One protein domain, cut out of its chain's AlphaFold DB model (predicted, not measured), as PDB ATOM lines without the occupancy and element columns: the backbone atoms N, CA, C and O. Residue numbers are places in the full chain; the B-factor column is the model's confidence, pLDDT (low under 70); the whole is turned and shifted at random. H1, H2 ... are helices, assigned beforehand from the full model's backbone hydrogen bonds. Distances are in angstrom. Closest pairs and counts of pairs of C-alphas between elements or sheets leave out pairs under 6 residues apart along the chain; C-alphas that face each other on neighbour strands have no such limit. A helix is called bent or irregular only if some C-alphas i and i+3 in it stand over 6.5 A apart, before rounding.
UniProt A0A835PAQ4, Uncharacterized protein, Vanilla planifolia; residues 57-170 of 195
ATOM      1  N   LEU A  57      40.522 -31.853 -47.278       83.19
ATOM      2  CA  LEU A  57      39.496 -32.816 -46.858       83.19
ATOM      3  C   LEU A  57      39.416 -32.891 -45.337       83.19
ATOM      4  O   LEU A  57      38.346 -33.155 -44.785       83.19
ATOM      5  N   PHE A  58      40.541 -32.667 -44.658       81.12
ATOM      6  CA  PHE A  58      40.569 -32.568 -43.211       81.12
ATOM      7  C   PHE A  58      39.835 -31.311 -42.738       81.12
ATOM      8  O   PHE A  58      38.994 -31.391 -41.842       81.12
ATOM      9  N   GLU A  59      40.072 -30.180 -43.403       75.69
ATOM     10  CA  GLU A  59      39.353 -28.932 -43.145       75.69
ATOM     11  C   GLU A  59      37.839 -29.093 -43.325       75.69
ATOM     12  O   GLU A  59      37.071 -28.782 -42.418       75.69
ATOM     13  N   ALA A  60      37.405 -29.676 -44.444       82.75
ATOM     14  CA  ALA A  60      35.996 -29.927 -44.720       82.75
ATOM     15  C   ALA A  60      35.301 -30.737 -43.608       82.75
ATOM     16  O   ALA A  60      34.216 -30.372 -43.149       82.75
ATOM     17  N   ARG A  61      35.949 -31.807 -43.122       84.75
ATOM     18  CA  ARG A  61      35.426 -32.635 -42.017       84.75
ATOM     19  C   ARG A  61      35.345 -31.854 -40.711       84.75
ATOM     20  O   ARG A  61      34.395 -32.026 -39.948       84.75
ATOM     21  N   ASN A  62      36.336 -31.011 -40.441       83.06
ATOM     22  CA  ASN A  62      36.346 -30.172 -39.249       83.06
ATOM     23  C   ASN A  62      35.213 -29.148 -39.260       83.06
ATOM     24  O   ASN A  62      34.568 -28.957 -38.230       83.06
ATOM     25  N   SER A  63      34.935 -28.540 -40.411       80.94
ATOM     26  CA  SER A  63      33.836 -27.590 -40.568       80.94
ATOM     27  C   SER A  63      32.480 -28.260 -40.323       80.94
ATOM     28  O   SER A  63      31.667 -27.747 -39.554       80.94
ATOM     29  N   GLU A  64      32.251 -29.455 -40.877       84.44
ATOM     30  CA  GLU A  64      31.029 -30.232 -40.607       84.44
ATOM     31  C   GLU A  64      30.905 -30.621 -39.122       84.44
ATOM     32  O   GLU A  64      29.832 -30.486 -38.527       84.44
ATOM     33  N   LYS A  65      32.008 -31.045 -38.492       85.69
ATOM     34  CA  LYS A  65      32.053 -31.370 -37.059       85.69
ATOM     35  C   LYS A  65      31.750 -30.156 -36.180       85.69
ATOM     36  O   LYS A  65      31.041 -30.286 -35.185       85.69
ATOM     37  N   CYS A  66      32.269 -28.985 -36.537       82.56
ATOM     38  CA  CYS A  66      31.977 -27.744 -35.830       82.56
ATOM     39  C   CYS A  66      30.472 -27.443 -35.844       82.56
ATOM     40  O   CYS A  66      29.879 -27.173 -34.798       82.56
ATOM     41  N   LEU A  67      29.828 -27.580 -37.007       83.19
ATOM     42  CA  LEU A  67      28.384 -27.390 -37.117       83.19
ATOM     43  C   LEU A  67      27.596 -28.396 -36.260       83.19
ATOM     44  O   LEU A  67      26.610 -28.013 -35.627       83.19
ATOM     45  N   ASP A  68      28.018 -29.665 -36.210       88.56
ATOM     46  CA  ASP A  68      27.402 -30.675 -35.332       88.56
ATOM     47  C   ASP A  68      27.524 -30.288 -33.850       88.56
ATOM     48  O   ASP A  68      26.544 -30.347 -33.104       88.56
ATOM     49  N   ASN A  69      28.697 -29.802 -33.433       85.81
ATOM     50  CA  ASN A  69      28.917 -29.324 -32.069       85.81
ATOM     51  C   ASN A  69      27.987 -28.158 -31.717       85.81
ATOM     52  O   ASN A  69      27.353 -28.197 -30.665       85.81
ATOM     53  N   PHE A  70      27.833 -27.159 -32.594       86.19
ATOM     54  CA  PHE A  70      26.891 -26.060 -32.354       86.19
ATOM     55  C   PHE A  70      25.453 -26.561 -32.208       86.19
ATOM     56  O   PHE A  70      24.770 -26.184 -31.257       86.19
ATOM     57  N   LYS A  71      25.005 -27.462 -33.089       90.19
ATOM     58  CA  LYS A  71      23.650 -28.034 -33.031       90.19
ATOM     59  C   LYS A  71      23.393 -28.823 -31.748       90.19
ATOM     60  O   LYS A  71      22.296 -28.750 -31.199       90.19
ATOM     61  N   ARG A  72      24.382 -29.577 -31.270       92.38
ATOM     62  CA  ARG A  72      24.236 -30.474 -30.113       92.38
ATOM     63  C   ARG A  72      24.482 -29.788 -28.777       92.38
ATOM     64  O   ARG A  72      23.767 -30.053 -27.817       92.38
ATOM     65  N   LEU A  73      25.517 -28.957 -28.703       89.06
ATOM     66  CA  LEU A  73      26.030 -28.396 -27.454       89.06
ATOM     67  C   LEU A  73      25.595 -26.945 -27.239       89.06
ATOM     68  O   LEU A  73      25.583 -26.503 -26.091       89.06
ATOM     69  N   SER A  74      25.198 -26.226 -28.292       89.12
ATOM     70  CA  SER A  74      24.873 -24.789 -28.242       89.12
ATOM     71  C   SER A  74      23.588 -24.446 -29.012       89.12
ATOM     72  O   SER A  74      23.593 -23.547 -29.860       89.12
ATOM     73  N   PRO A  75      22.450 -25.109 -28.714       86.38
ATOM     74  CA  PRO A  75      21.221 -24.961 -29.497       86.38
ATOM     75  C   PRO A  75      20.688 -23.521 -29.533       86.38
ATOM     76  O   PRO A  75      20.041 -23.138 -30.499       86.38
ATOM     77  N   GLY A  76      20.995 -22.694 -28.524       85.94
ATOM     78  CA  GLY A  76      20.543 -21.300 -28.456       85.94
ATOM     79  C   GLY A  76      21.126 -20.371 -29.528       85.94
ATOM     80  O   GLY A  76      20.529 -19.334 -29.805       85.94
ATOM     81  N   ILE A  77      22.261 -20.731 -30.137       83.69
ATOM     82  CA  ILE A  77      22.884 -19.963 -31.232       83.69
ATOM     83  C   ILE A  77      23.064 -20.784 -32.511       83.69
ATOM     84  O   ILE A  77      23.508 -20.238 -33.515       83.69
ATOM     85  N   ALA A  78      22.715 -22.074 -32.500       84.38
ATOM     86  CA  ALA A  78      22.940 -22.986 -33.621       84.38
ATOM     87  C   ALA A  78      22.282 -22.508 -34.925       84.38
ATOM     88  O   ALA A  78      22.881 -22.632 -35.988       84.38
ATOM     89  N   ASP A  79      21.099 -21.895 -34.840       83.94
ATOM     90  CA  ASP A  79      20.387 -21.339 -36.002       83.94
ATOM     91  C   ASP A  79      21.092 -20.116 -36.625       83.94
ATOM     92  O   ASP A  79      20.773 -19.710 -37.740       83.94
ATOM     93  N   CYS A  80      22.049 -19.519 -35.908       82.94
ATOM     94  CA  CYS A  80      22.835 -18.363 -36.342       82.94
ATOM     95  C   CYS A  80      24.222 -18.765 -36.877       82.94
ATOM     96  O   CYS A  80      25.004 -17.908 -37.275       82.94
ATOM     97  N   ILE A  81      24.569 -20.054 -36.885       83.88
ATOM     98  CA  ILE A  81      25.849 -20.545 -37.407       83.88
ATOM     99  C   ILE A  81      25.570 -21.405 -38.636       83.88
ATOM    100  O   ILE A  81      24.720 -22.295 -38.602       83.88
ATOM    101  N   TYR A  82      26.290 -21.161 -39.730       81.25
ATOM    102  CA  TYR A  82      26.127 -21.929 -40.960       81.25
ATOM    103  C   TYR A  82      27.474 -22.377 -41.514       81.25
ATOM    104  O   TYR A  82      28.430 -21.608 -41.557       81.25
ATOM    105  N   VAL A  83      27.520 -23.621 -41.986       82.19
ATOM    106  CA  VAL A  83      28.659 -24.170 -42.724       82.19
ATOM    107  C   VAL A  83      28.158 -24.574 -44.115       82.19
ATOM    108  O   VAL A  83      27.224 -25.377 -44.192       82.19
ATOM    109  N   PRO A  84      28.737 -24.029 -45.203       78.88
ATOM    110  CA  PRO A  84      28.424 -24.376 -46.576       78.88
ATOM    111  C   PRO A  84      28.549 -25.862 -46.818       78.88
ATOM    112  O   PRO A  84      29.457 -26.537 -46.326       78.88
ATOM    113  N   LYS A  85      27.638 -26.367 -47.641       82.38
ATOM    114  CA  LYS A  85      27.665 -27.764 -48.030       82.38
ATOM    115  C   LYS A  85      28.935 -28.069 -48.822       82.38
ATOM    116  O   LYS A  85      29.194 -27.448 -49.851       82.38
ATOM    117  N   VAL A  86      29.683 -29.077 -48.384       84.00
ATOM    118  CA  VAL A  86      30.860 -29.574 -49.101       84.00
ATOM    119  C   VAL A  86      30.423 -30.501 -50.238       84.00
ATOM    120  O   VAL A  86      29.637 -31.435 -50.048       84.00
ATOM    121  N   TYR A  87      30.954 -30.275 -51.438       84.56
ATOM    122  CA  TYR A  87      30.788 -31.170 -52.581       84.56
ATOM    123  C   TYR A  87      31.943 -32.173 -52.616       84.56
ATOM    124  O   TYR A  87      32.922 -32.001 -53.342       84.56
ATOM    125  N   TRP A  88      31.818 -33.246 -51.832       89.06
ATOM    126  CA  TRP A  88      32.860 -34.269 -51.660       89.06
ATOM    127  C   TRP A  88      33.335 -34.909 -52.972       89.06
ATOM    128  O   TRP A  88      34.525 -35.137 -53.140       89.06
ATOM    129  N   GLY A  89      32.432 -35.139 -53.933       90.44
ATOM    130  CA  GLY A  89      32.793 -35.691 -55.248       90.44
ATOM    131  C   GLY A  89      33.614 -34.744 -56.135       90.44
ATOM    132  O   GLY A  89      34.191 -35.189 -57.122       90.44
ATOM    133  N   LEU A  90      33.667 -33.456 -55.787       83.38
ATOM    134  CA  LEU A  90      34.432 -32.411 -56.475       83.38
ATOM    135  C   LEU A  90      35.579 -31.871 -55.604       83.38
ATOM    136  O   LEU A  90      36.201 -30.872 -55.963       83.38
ATOM    137  N   SER A  91      35.834 -32.490 -54.451       82.06
ATOM    138  CA  SER A  91      36.847 -32.050 -53.491       82.06
ATOM    139  C   SER A  91      37.961 -33.086 -53.375       82.06
ATOM    140  O   SER A  91      37.735 -34.292 -53.427       82.06
ATOM    141  N   THR A  92      39.187 -32.610 -53.206       83.50
ATOM    142  CA  THR A  92      40.401 -33.409 -53.008       83.50
ATOM    143  C   THR A  92      41.230 -32.779 -51.891       83.50
ATOM    144  O   THR A  92      40.913 -31.682 -51.437       83.50
ATOM    145  N   SER A  93      42.330 -33.410 -51.476       84.81
ATOM    146  CA  SER A  93      43.219 -32.814 -50.465       84.81
ATOM    147  C   SER A  93      43.803 -31.460 -50.881       84.81
ATOM    148  O   SER A  93      44.215 -30.691 -50.027       84.81
ATOM    149  N   LYS A  94      43.804 -31.142 -52.185       82.31
ATOM    150  CA  LYS A  94      44.374 -29.907 -52.748       82.31
ATOM    151  C   LYS A  94      43.345 -28.920 -53.294       82.31
ATOM    152  O   LYS A  94      43.725 -27.823 -53.682       82.31
ATOM    153  N   VAL A  95      42.067 -29.298 -53.358       83.62
ATOM    154  CA  VAL A  95      40.986 -28.424 -53.834       83.62
ATOM    155  C   VAL A  95      39.727 -28.702 -53.022       83.62
ATOM    156  O   VAL A  95      39.226 -29.824 -53.060       83.62
ATOM    157  N   LEU A  96      39.191 -27.689 -52.340       81.19
ATOM    158  CA  LEU A  96      37.910 -27.768 -51.641       81.19
ATOM    159  C   LEU A  96      36.807 -27.103 -52.460       81.19
ATOM    160  O   LEU A  96      36.884 -25.912 -52.750       81.19
ATOM    161  N   THR A  97      35.762 -27.860 -52.788       82.69
ATOM    162  CA  THR A  97      34.584 -27.342 -53.489       82.69
ATOM    163  C   THR A  97      33.392 -27.331 -52.541       82.69
ATOM    164  O   THR A  97      33.012 -28.370 -51.998       82.69
ATOM    165  N   MET A  98      32.762 -26.171 -52.368       84.00
ATOM    166  CA  MET A  98      31.617 -25.990 -51.471       84.00
ATOM    167  C   MET A  98      30.526 -25.115 -52.086       84.00
ATOM    168  O   MET A  98      30.703 -24.525 -53.150       84.00
ATOM    169  N   GLU A  99      29.374 -25.072 -51.423       81.94
ATOM    170  CA  GLU A  99      28.271 -24.176 -51.752       81.94
ATOM    171  C   GLU A  99      28.730 -22.716 -51.803       81.94
ATOM    172  O   GLU A  99      29.389 -22.216 -50.893       81.94
ATOM    173  N   TYR A 100      28.355 -22.039 -52.885       79.56
ATOM    174  CA  TYR A 100      28.562 -20.607 -53.016       79.56
ATOM    175  C   TYR A 100      27.573 -19.855 -52.126       79.56
ATOM    176  O   TYR A 100      26.363 -20.077 -52.204       79.56
ATOM    177  N   MET A 101      28.095 -18.945 -51.309       74.06
ATOM    178  CA  MET A 101      27.312 -18.147 -50.377       74.06
ATOM    179  C   MET A 101      27.313 -16.688 -50.811       74.06
ATOM    180  O   MET A 101      28.361 -16.056 -50.870       74.06
ATOM    181  N   ASP A 102      26.119 -16.154 -51.057       74.50
ATOM    182  CA  ASP A 102      25.910 -14.718 -51.225       74.50
ATOM    183  C   ASP A 102      25.828 -14.065 -49.834       74.50
ATOM    184  O   ASP A 102      24.796 -14.120 -49.152       74.50
ATOM    185  N   ALA A 103      26.973 -13.580 -49.353       75.75
ATOM    186  CA  ALA A 103      27.165 -13.035 -48.014       75.75
ATOM    187  C   ALA A 103      28.225 -11.922 -48.029       75.75
ATOM    188  O   ALA A 103      29.139 -11.933 -48.850       75.75
ATOM    189  N   ALA A 104      28.109 -10.971 -47.103       80.25
ATOM    190  CA  ALA A 104      29.082  -9.897 -46.940       80.25
ATOM    191  C   ALA A 104      30.257 -10.368 -46.077       80.25
ATOM    192  O   ALA A 104      30.044 -11.031 -45.061       80.25
ATOM    193  N   GLU A 105      31.486 -10.002 -46.433       80.38
ATOM    194  CA  GLU A 105      32.639 -10.204 -45.549       80.38
ATOM    195  C   GLU A 105      32.467  -9.406 -44.251       80.38
ATOM    196  O   GLU A 105      31.931  -8.297 -44.262       80.38
ATOM    197  N   ILE A 106      32.962  -9.927 -43.123       81.25
ATOM    198  CA  ILE A 106      32.861  -9.232 -41.825       81.25
ATOM    199  C   ILE A 106      33.600  -7.879 -41.813       81.25
ATOM    200  O   ILE A 106      33.299  -7.004 -40.999       81.25
ATOM    201  N   THR A 107      34.572  -7.715 -42.711       83.00
ATOM    202  CA  THR A 107      35.356  -6.495 -42.946       83.00
ATOM    203  C   THR A 107      34.564  -5.422 -43.692       83.00
ATOM    204  O   THR A 107      34.839  -4.233 -43.518       83.00
ATOM    205  N   ASP A 108      33.561  -5.804 -44.487       86.06
ATOM    206  CA  ASP A 108      32.750  -4.877 -45.270       86.06
ATOM    207  C   ASP A 108      31.565  -4.350 -44.455       86.06
ATOM    208  O   ASP A 108      30.395  -4.713 -44.619       86.06
ATOM    209  N   LEU A 109      31.888  -3.417 -43.560       88.44
ATOM    210  CA  LEU A 109      30.914  -2.756 -42.696       88.44
ATOM    211  C   LEU A 109      29.828  -2.017 -43.492       88.44
ATOM    212  O   LEU A 109      28.700  -1.874 -43.010       88.44
ATOM    213  N   SER A 110      30.159  -1.538 -44.696       89.19
ATOM    214  CA  SER A 110      29.240  -0.774 -45.538       89.19
ATOM    215  C   SER A 110      28.128  -1.666 -46.087       89.19
ATOM    216  O   SER A 110      26.946  -1.350 -45.918       89.19
ATOM    217  N   THR A 111      28.494  -2.836 -46.615       85.94
ATOM    218  CA  THR A 111      27.542  -3.829 -47.110       85.94
ATOM    219  C   THR A 111      26.713  -4.399 -45.966       85.94
ATOM    220  O   THR A 111      25.487  -4.427 -46.068       85.94
ATOM    221  N   ILE A 112      27.322  -4.736 -44.824       83.88
ATOM    222  CA  ILE A 112      26.591  -5.227 -43.639       83.88
ATOM    223  C   ILE A 112      25.533  -4.214 -43.173       83.88
ATOM    224  O   ILE A 112      24.383  -4.578 -42.912       83.88
ATOM    225  N   THR A 113      25.892  -2.929 -43.119       86.88
ATOM    226  CA  THR A 113      24.954  -1.863 -42.736       86.88
ATOM    227  C   THR A 113      23.837  -1.706 -43.772       86.88
ATOM    228  O   THR A 113      22.676  -1.540 -43.394       86.88
ATOM    229  N   SER A 114      24.148  -1.826 -45.069       87.50
ATOM    230  CA  SER A 114      23.154  -1.761 -46.153       87.50
ATOM    231  C   SER A 114      22.141  -2.915 -46.118       87.50
ATOM    232  O   SER A 114      20.968  -2.721 -46.431       87.50
ATOM    233  N   LEU A 115      22.554  -4.090 -45.626       81.94
ATOM    234  CA  LEU A 115      21.687  -5.248 -45.367       81.94
ATOM    235  C   LEU A 115      20.801  -5.059 -44.112       81.94
ATOM    236  O   LEU A 115      20.002  -5.928 -43.736       81.94
ATOM    237  N   GLY A 116      20.928  -3.912 -43.435       84.56
ATOM    238  CA  GLY A 116      20.199  -3.570 -42.219       84.56
ATOM    239  C   GLY A 116      20.601  -4.438 -41.028       84.56
ATOM    240  O   GLY A 116      19.754  -4.730 -40.178       84.56
ATOM    241  N   ILE A 117      21.844  -4.916 -41.004       83.50
ATOM    242  CA  ILE A 117      22.421  -5.718 -39.924       83.50
ATOM    243  C   ILE A 117      23.170  -4.773 -38.987       83.50
ATOM    244  O   ILE A 117      23.965  -3.943 -39.425       83.50
ATOM    245  N   ARG A 118      22.934  -4.890 -37.678       85.50
ATOM    246  CA  ARG A 118      23.662  -4.083 -36.695       85.50
ATOM    247  C   ARG A 118      25.018  -4.719 -36.411       85.50
ATOM    248  O   ARG A 118      25.085  -5.869 -35.982       85.50
ATOM    249  N   LEU A 119      26.091  -3.943 -36.555       84.69
ATOM    250  CA  LEU A 119      27.463  -4.392 -36.272       84.69
ATOM    251  C   LEU A 119      27.635  -4.920 -34.836       84.69
ATOM    252  O   LEU A 119      28.389  -5.861 -34.597       84.69
ATOM    253  N   SER A 120      26.889  -4.359 -33.880       87.31
ATOM    254  CA  SER A 120      26.886  -4.821 -32.488       87.31
ATOM    255  C   SER A 120      26.342  -6.243 -32.329       87.31
ATOM    256  O   SER A 120      26.815  -6.982 -31.470       87.31
ATOM    257  N   ASP A 121      25.360  -6.641 -33.144       85.25
ATOM    258  CA  ASP A 121      24.810  -8.000 -33.102       85.25
ATOM    259  C   ASP A 121      25.783  -9.007 -33.702       85.25
ATOM    260  O   ASP A 121      25.961 -10.080 -33.131       85.25
ATOM    261  N   VAL A 122      26.463  -8.628 -34.792       83.94
ATOM    262  CA  VAL A 122      27.535  -9.431 -35.395       83.94
ATOM    263  C   VAL A 122      28.633  -9.682 -34.364       83.94
ATOM    264  O   VAL A 122      28.920 -10.830 -34.047       83.94
ATOM    265  N   SER A 123      29.192  -8.623 -33.771       86.31
ATOM    266  CA  SER A 123      30.275  -8.730 -32.780       86.31
ATOM    267  C   SER A 123      29.897  -9.602 -31.575       86.31
ATOM    268  O   SER A 123      30.679 -10.451 -31.135       86.31
ATOM    269  N   ARG A 124      28.664  -9.444 -31.077       86.94
ATOM    270  CA  ARG A 124      28.130 -10.254 -29.978       86.94
ATOM    271  C   ARG A 124      28.005 -11.726 -30.365       86.94
ATOM    272  O   ARG A 124      28.419 -12.576 -29.580       86.94
ATOM    273  N   LEU A 125      27.483 -12.026 -31.558       84.69
ATOM    274  CA  LEU A 125      27.369 -13.399 -32.045       84.69
ATOM    275  C   LEU A 125      28.745 -14.046 -32.220       84.69
ATOM    276  O   LEU A 125      28.933 -15.164 -31.756       84.69
ATOM    277  N   VAL A 126      29.707 -13.343 -32.830       84.56
ATOM    278  CA  VAL A 126      31.078 -13.851 -32.996       84.56
ATOM    279  C   VAL A 126      31.677 -14.179 -31.632       84.56
ATOM    280  O   VAL A 126      32.101 -15.306 -31.392       84.56
ATOM    281  N   SER A 127      31.632 -13.229 -30.698       87.56
ATOM    282  CA  SER A 127      32.183 -13.413 -29.352       87.56
ATOM    283  C   SER A 127      31.534 -14.590 -28.618       87.56
ATOM    284  O   SER A 127      32.223 -15.385 -27.980       87.56
ATOM    285  N   GLN A 128      30.214 -14.742 -28.743       87.31
ATOM    286  CA  GLN A 128      29.493 -15.861 -28.149       87.31
ATOM    287  C   GLN A 128      29.843 -17.195 -28.818       87.31
ATOM    288  O   GLN A 128      30.058 -18.178 -28.115       87.31
ATOM    289  N   ALA A 129      29.960 -17.240 -30.145       85.00
ATOM    290  CA  ALA A 129      30.364 -18.439 -30.872       85.00
ATOM    291  C   ALA A 129      31.759 -18.914 -30.436       85.00
ATOM    292  O   ALA A 129      31.945 -20.101 -30.167       85.00
ATOM    293  N   PHE A 130      32.720 -17.996 -30.278       84.00
ATOM    294  CA  PHE A 130      34.051 -18.322 -29.756       84.00
ATOM    295  C   PHE A 130      34.020 -18.807 -28.308       84.00
ATOM    296  O   PHE A 130      34.673 -19.800 -27.987       84.00
ATOM    297  N   ALA A 131      33.235 -18.165 -27.442       87.19
ATOM    298  CA  ALA A 131      33.076 -18.617 -26.064       87.19
ATOM    299  C   ALA A 131      32.492 -20.040 -25.992       87.19
ATOM    300  O   ALA A 131      32.982 -20.871 -25.232       87.19
ATOM    301  N   GLU A 132      31.490 -20.352 -26.811       86.19
ATOM    302  CA  GLU A 132      30.879 -21.683 -26.887       86.19
ATOM    303  C   GLU A 132      31.872 -22.737 -27.406       86.19
ATOM    304  O   GLU A 132      32.002 -23.809 -26.810       86.19
ATOM    305  N   MET A 133      32.653 -22.410 -28.440       80.56
ATOM    306  CA  MET A 133      33.719 -23.282 -28.947       80.56
ATOM    307  C   MET A 133      34.762 -23.617 -27.869       80.56
ATOM    308  O   MET A 133      35.144 -24.779 -27.711       80.56
ATOM    309  N   ILE A 134      35.202 -22.612 -27.103       82.44
ATOM    310  CA  ILE A 134      36.231 -22.764 -26.063       82.44
ATOM    311  C   ILE A 134      35.680 -23.515 -24.850       82.44
ATOM    312  O   ILE A 134      36.249 -24.523 -24.437       82.44
ATOM    313  N   PHE A 135      34.584 -23.026 -24.268       85.69
ATOM    314  CA  PHE A 135      34.124 -23.468 -22.951       85.69
ATOM    315  C   PHE A 135      33.138 -24.633 -22.995       85.69
ATOM    316  O   PHE A 135      32.965 -25.308 -21.982       85.69
ATOM    317  N   ARG A 136      32.468 -24.875 -24.129       84.25
ATOM    318  CA  ARG A 136      31.435 -25.920 -24.235       84.25
ATOM    319  C   ARG A 136      31.789 -27.017 -25.217       84.25
ATOM    320  O   ARG A 136      31.520 -28.177 -24.927       84.25
ATOM    321  N   HIS A 137      32.380 -26.685 -26.362       82.94
ATOM    322  CA  HIS A 137      32.717 -27.702 -27.365       82.94
ATOM    323  C   HIS A 137      34.061 -28.365 -27.091       82.94
ATOM    324  O   HIS A 137      34.248 -29.521 -27.464       82.94
ATOM    325  N   GLY A 138      35.011 -27.626 -26.507       79.62
ATOM    326  CA  GLY A 138      36.413 -28.046 -26.466       79.62
ATOM    327  C   GLY A 138      37.007 -28.211 -27.873       79.62
ATOM    328  O   GLY A 138      37.954 -28.970 -28.063       79.62
ATOM    329  N   PHE A 139      36.417 -27.546 -28.873       77.12
ATOM    330  CA  PHE A 139      36.794 -27.609 -30.281       77.12
ATOM    331  C   PHE A 139      36.737 -26.196 -30.848       77.12
ATOM    332  O   PHE A 139      35.660 -25.618 -30.966       77.12
ATOM    333  N   VAL A 140      37.908 -25.633 -31.145       71.56
ATOM    334  CA  VAL A 140      38.067 -24.199 -31.393       71.56
ATOM    335  C   VAL A 140      38.616 -23.959 -32.788       71.56
ATOM    336  O   VAL A 140      39.534 -24.643 -33.241       71.56
ATOM    337  N   HIS A 141      38.039 -22.963 -33.453       69.12
ATOM    338  CA  HIS A 141      38.608 -22.362 -34.644       69.12
ATOM    339  C   HIS A 141      39.770 -21.452 -34.229       69.12
ATOM    340  O   HIS A 141      39.553 -20.414 -33.611       69.12
ATOM    341  N   CYS A 142      41.006 -21.836 -34.522       62.19
ATOM    342  CA  CYS A 142      42.194 -21.151 -34.011       62.19
ATOM    343  C   CYS A 142      42.743 -20.062 -34.930       62.19
ATOM    344  O   CYS A 142      43.657 -19.352 -34.521       62.19
ATOM    345  N   ASP A 143      42.153 -19.875 -36.110       63.16
ATOM    346  CA  ASP A 143      42.460 -18.741 -36.984       63.16
ATOM    347  C   ASP A 143      41.215 -17.880 -37.261       63.16
ATOM    348  O   ASP A 143      40.592 -17.976 -38.319       63.16
ATOM    349  N   PRO A 144      40.774 -17.057 -36.295       58.25
ATOM    350  CA  PRO A 144      39.629 -16.173 -36.461       58.25
ATOM    351  C   PRO A 144      39.957 -14.961 -37.350       58.25
ATOM    352  O   PRO A 144      39.687 -13.818 -36.977       58.25
ATOM    353  N   HIS A 145      40.558 -15.184 -38.519       64.44
ATOM    354  CA  HIS A 145      40.842 -14.119 -39.462       64.44
ATOM    355  C   HIS A 145      39.540 -13.568 -40.049       64.44
ATOM    356  O   HIS A 145      38.618 -14.308 -40.392       64.44
ATOM    357  N   ALA A 146      39.466 -12.249 -40.213       63.56
ATOM    358  CA  ALA A 146      38.261 -11.597 -40.715       63.56
ATOM    359  C   ALA A 146      37.887 -12.065 -42.138       63.56
ATOM    360  O   ALA A 146      36.710 -12.182 -42.460       63.56
ATOM    361  N   ALA A 147      38.883 -12.421 -42.959       60.31
ATOM    362  CA  ALA A 147      38.673 -12.969 -44.308       60.31
ATOM    363  C   ALA A 147      37.944 -14.325 -44.318       60.31
ATOM    364  O   ALA A 147      37.368 -14.716 -45.328       60.31
ATOM    365  N   ASN A 148      37.948 -15.028 -43.189       69.56
ATOM    366  CA  ASN A 148      37.313 -16.327 -43.055       69.56
ATOM    367  C   ASN A 148      35.858 -16.218 -42.601       69.56
ATOM    368  O   ASN A 148      35.180 -17.239 -42.497       69.56
ATOM    369  N   MET A 149      35.377 -14.996 -42.337       75.00
ATOM    370  CA  MET A 149      34.064 -14.748 -41.769       75.00
ATOM    371  C   MET A 149      33.168 -13.946 -42.691       75.00
ATOM    372  O   MET A 149      33.494 -12.845 -43.134       75.00
ATOM    373  N   MET A 150      31.982 -14.499 -42.916       80.44
ATOM    374  CA  MET A 150      30.938 -13.878 -43.712       80.44
ATOM    375  C   MET A 150      29.660 -13.744 -42.897       80.44
ATOM    376  O   MET A 150      29.435 -14.484 -41.938       80.44
ATOM    377  N   VAL A 151      28.834 -12.781 -43.289       81.56
ATOM    378  CA  VAL A 151      27.593 -12.397 -42.633       81.56
ATOM    379  C   VAL A 151      26.498 -12.271 -43.683       81.56
ATOM    380  O   VAL A 151      26.652 -11.588 -44.696       81.56
ATOM    381  N   ARG A 152      25.351 -12.899 -43.423       79.62
ATOM    382  CA  ARG A 152      24.152 -12.753 -44.253       79.62
ATOM    383  C   ARG A 152      22.872 -12.777 -43.421       79.62
ATOM    384  O   ARG A 152      22.836 -13.502 -42.421       79.62
ATOM    385  N   PRO A 153      21.807 -12.091 -43.875       75.56
ATOM    386  CA  PRO A 153      20.484 -12.199 -43.274       75.56
ATOM    387  C   PRO A 153      19.959 -13.637 -43.286       75.56
ATOM    388  O   PRO A 153      20.215 -14.395 -44.229       75.56
ATOM    389  N   LEU A 154      19.184 -13.994 -42.260       70.38
ATOM    390  CA  LEU A 154      18.560 -15.310 -42.175       70.38
ATOM    391  C   LEU A 154      17.452 -15.458 -43.245       70.38
ATOM    392  O   LEU A 154      16.689 -14.515 -43.461       70.38
ATOM    393  N   PRO A 155      17.307 -16.634 -43.893       61.34
ATOM    394  CA  PRO A 155      16.323 -16.855 -44.967       61.34
ATOM    395  C   PRO A 155      14.847 -16.804 -44.537       61.34
ATOM    396  O   PRO A 155      13.959 -16.763 -45.382       61.34
ATOM    397  N   SER A 156      14.559 -16.842 -43.236       52.41
ATOM    398  CA  SER A 156      13.199 -16.823 -42.699       52.41
ATOM    399  C   SER A 156      13.098 -15.745 -41.637       52.41
ATOM    400  O   SER A 156      13.979 -15.689 -40.784       52.41
ATOM    401  N   GLY A 157      12.017 -14.959 -41.635       46.72
ATOM    402  CA  GLY A 157      11.677 -13.985 -40.586       46.72
ATOM    403  C   GLY A 157      11.364 -14.614 -39.219       46.72
ATOM    404  O   GLY A 157      10.361 -14.278 -38.597       46.72
ATOM    405  N   ARG A 158      12.178 -15.578 -38.781       41.38
ATOM    406  CA  ARG A 158      12.232 -16.096 -37.420       41.38
ATOM    407  C   ARG A 158      13.077 -15.124 -36.619       41.38
ATOM    408  O   ARG A 158      14.291 -15.078 -36.785       41.38
ATOM    409  N   TRP A 159      12.372 -14.346 -35.808       39.97
ATOM    410  CA  TRP A 159      12.937 -13.300 -34.981       39.97
ATOM    411  C   TRP A 159      13.660 -13.929 -33.782       39.97
ATOM    412  O   TRP A 159      13.015 -14.294 -32.800       39.97
ATOM    413  N   ASN A 160      14.976 -14.099 -33.870       39.38
ATOM    414  CA  ASN A 160      15.833 -14.496 -32.758       39.38
ATOM    415  C   ASN A 160      16.769 -13.327 -32.430       39.38
ATOM    416  O   ASN A 160      17.143 -12.549 -33.288       39.38
ATOM    417  N   ILE A 161      17.225 -13.212 -31.184       41.94
ATOM    418  CA  ILE A 161      17.999 -12.066 -30.651       41.94
ATOM    419  C   ILE A 161      19.263 -11.667 -31.483       41.94
ATOM    420  O   ILE A 161      19.838 -10.600 -31.244       41.94
ATOM    421  N   PHE A 162      19.677 -12.485 -32.462       42.25
ATOM    422  CA  PHE A 162      20.806 -12.326 -33.397       42.25
ATOM    423  C   PHE A 162      20.390 -12.181 -34.878       42.25
ATOM    424  O   PHE A 162      21.123 -12.585 -35.777       42.25
ATOM    425  N   ASP A 163      19.215 -11.603 -35.115       41.06
ATOM    426  CA  ASP A 163      18.326 -11.667 -36.290       41.06
ATOM    427  C   ASP A 163      18.839 -11.705 -37.739       41.06
ATOM    428  O   ASP A 163      18.024 -11.862 -38.648       41.06
ATOM    429  N   LYS A 164      20.126 -11.566 -38.052       41.47
ATOM    430  CA  LYS A 164      20.566 -11.488 -39.454       41.47
ATOM    431  C   LYS A 164      21.980 -11.982 -39.716       41.47
ATOM    432  O   LYS A 164      22.627 -11.468 -40.621       41.47
ATOM    433  N   VAL A 165      22.504 -12.895 -38.909       43.38
ATOM    434  CA  VAL A 165      23.922 -13.240 -39.010       43.38
ATOM    435  C   VAL A 165      24.063 -14.746 -38.990       43.38
ATOM    436  O   VAL A 165      23.977 -15.363 -37.939       43.38
ATOM    437  N   SER A 166      24.270 -15.333 -40.166       47.12
ATOM    438  CA  SER A 166      24.945 -16.623 -40.258       47.12
ATOM    439  C   SER A 166      26.442 -16.372 -40.159       47.12
ATOM    440  O   SER A 166      27.001 -15.750 -41.055       47.12
ATOM    441  N   PHE A 167      27.064 -16.811 -39.068       46.41
ATOM    442  CA  PHE A 167      28.516 -16.806 -38.935       46.41
ATOM    443  C   PHE A 167      29.100 -17.981 -39.708       46.41
ATOM    444  O   PHE A 167      28.637 -19.118 -39.569       46.41
ATOM    445  N   PHE A 168      30.126 -17.685 -40.490       50.41
ATOM    446  CA  PHE A 168      30.904 -18.660 -41.228       50.41
ATOM    447  C   PHE A 168      32.381 -18.498 -40.854       50.41
ATOM    448  O   PHE A 168      32.791 -17.394 -40.530       50.41
ATOM    449  N   GLY A 169      33.149 -19.584 -40.812       43.91
ATOM    450  CA  GLY A 169      34.575 -19.585 -40.482       43.91
ATOM    451  C   GLY A 169      35.300 -20.539 -41.425       43.91
ATOM    452  O   GLY A 169      35.009 -21.734 -41.402       43.91
ATOM    453  N   TRP A 170      36.181 -20.012 -42.272       42.62
ATOM    454  CA  TRP A 170      37.192 -20.770 -43.018       42.62
ATOM    455  C   TRP A 170      38.495 -20.955 -42.222       42.62
ATOM    456  O   TRP A 170      38.913 -20.072 -41.487       42.62
TER     457      TRP A 170
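Overview. This is residues 57 to 170 of the 195 residues of an uncharacterized protein of Vanilla planifolia (UniProt A0A835PAQ4). Two long helices, H1 and H4, meet near their last residues as a V with a wide, nearly square corner, with the short H2 beside that corner and the short H3 by the far end of H4. Long loops make up the rest: residues 79 to 108 run from the corner out toward the beginning of H1 and back to H3, along the open side of the V, and residues 138 to 170 swing out in loops near residue 142 and near residue 156, on opposite sides, before residues 165 to 168 cross the middle. The printed part has 114 residues, with four named helices in the order H1, H2, H3, H4 and no named strand. The class is all helix, yet under half of the residues, 46 of the 114, are in named elements. The whole is compact, with a radius of gyration of the C-alphas of 14.0 A, and its C-alphas span 38 by 30 by 26 A.

Arrangement. H1, residues 57 to 73, touches H2, residues 75 to 78, with its residues 67 to 71 alone. The closest C-alphas of this pair are those of Lys 71 and Ala 78, 5.1 A apart. H1 also touches H4, residues 119 to 137, with residues 69 to 73 of H1 and residues 136 to 137 of H4 alone. The closest C-alphas there are those of Asn 69 and His 137, 6.3 A apart, and the lines of the two helices are about perpendicular, at 87 degrees. H2 and H4 are close but not clearly touching, with the C-alphas of Ile 77 and Ala 129 the closest at 7.6 A. H3, residues 109 to 114, and H4 touch only at the corner by their link, and only just, with 3 pairs of C-alphas within 8 A. The closest pair is that of Thr 113 and Leu 119, 7.4 A apart, and the two helices run opposite ways at a steep tilt of 65 degrees. H1 and H3 are apart, as are H2 and H3. Outside the helices, residues 104 to 105 and residues 150 to 151 form a short antiparallel pairing between the two long unnamed stretches. In H1 and H3 every O i to N i+4 pair is within hydrogen-bond range, and in H4 14 of 15 are. H2, with 4 residues, is too short for such a pair, and its one O i to N i+3 pair is not within range.

Along the chain. H1 begins at C-alpha 57, at (39.496, -32.816, -46.858), and runs through residue 73, 24.0 A from first to last C-alpha. H2 spans residues 75 to 78 and H3 residues 109 to 114, with C-alpha 109 at (30.914, -2.756, -42.696). H4 is the longest helix, with 19 residues from 119 to 137 and 25.5 A from first to last C-alpha; it ends at C-alpha 137, at (32.717, -27.702, -27.365). H4 is neither bent nor irregular, but only just: C-alphas 134 and 137 are 6.2 A apart.

Size, cuts and confidence. The two C-alphas farthest apart are those of Lys 94 and Trp 159, at 39.7 A, while the first and last printed C-alphas, of Leu 57 and Trp 170, are 12.9 A apart. The printed part has no cut. The links from H1 to H2 and from H3 to H4 are tight, with 1 and 4 residues, and the link from H2 to H3 is long, with 30 residues. After H4, residues 138 to 170 hold no named element. The mean pLDDT of the printed part is 76.6, and the model's confidence is under 70 in 24 residues, namely residues 141 to 148 and residues 155 to 170.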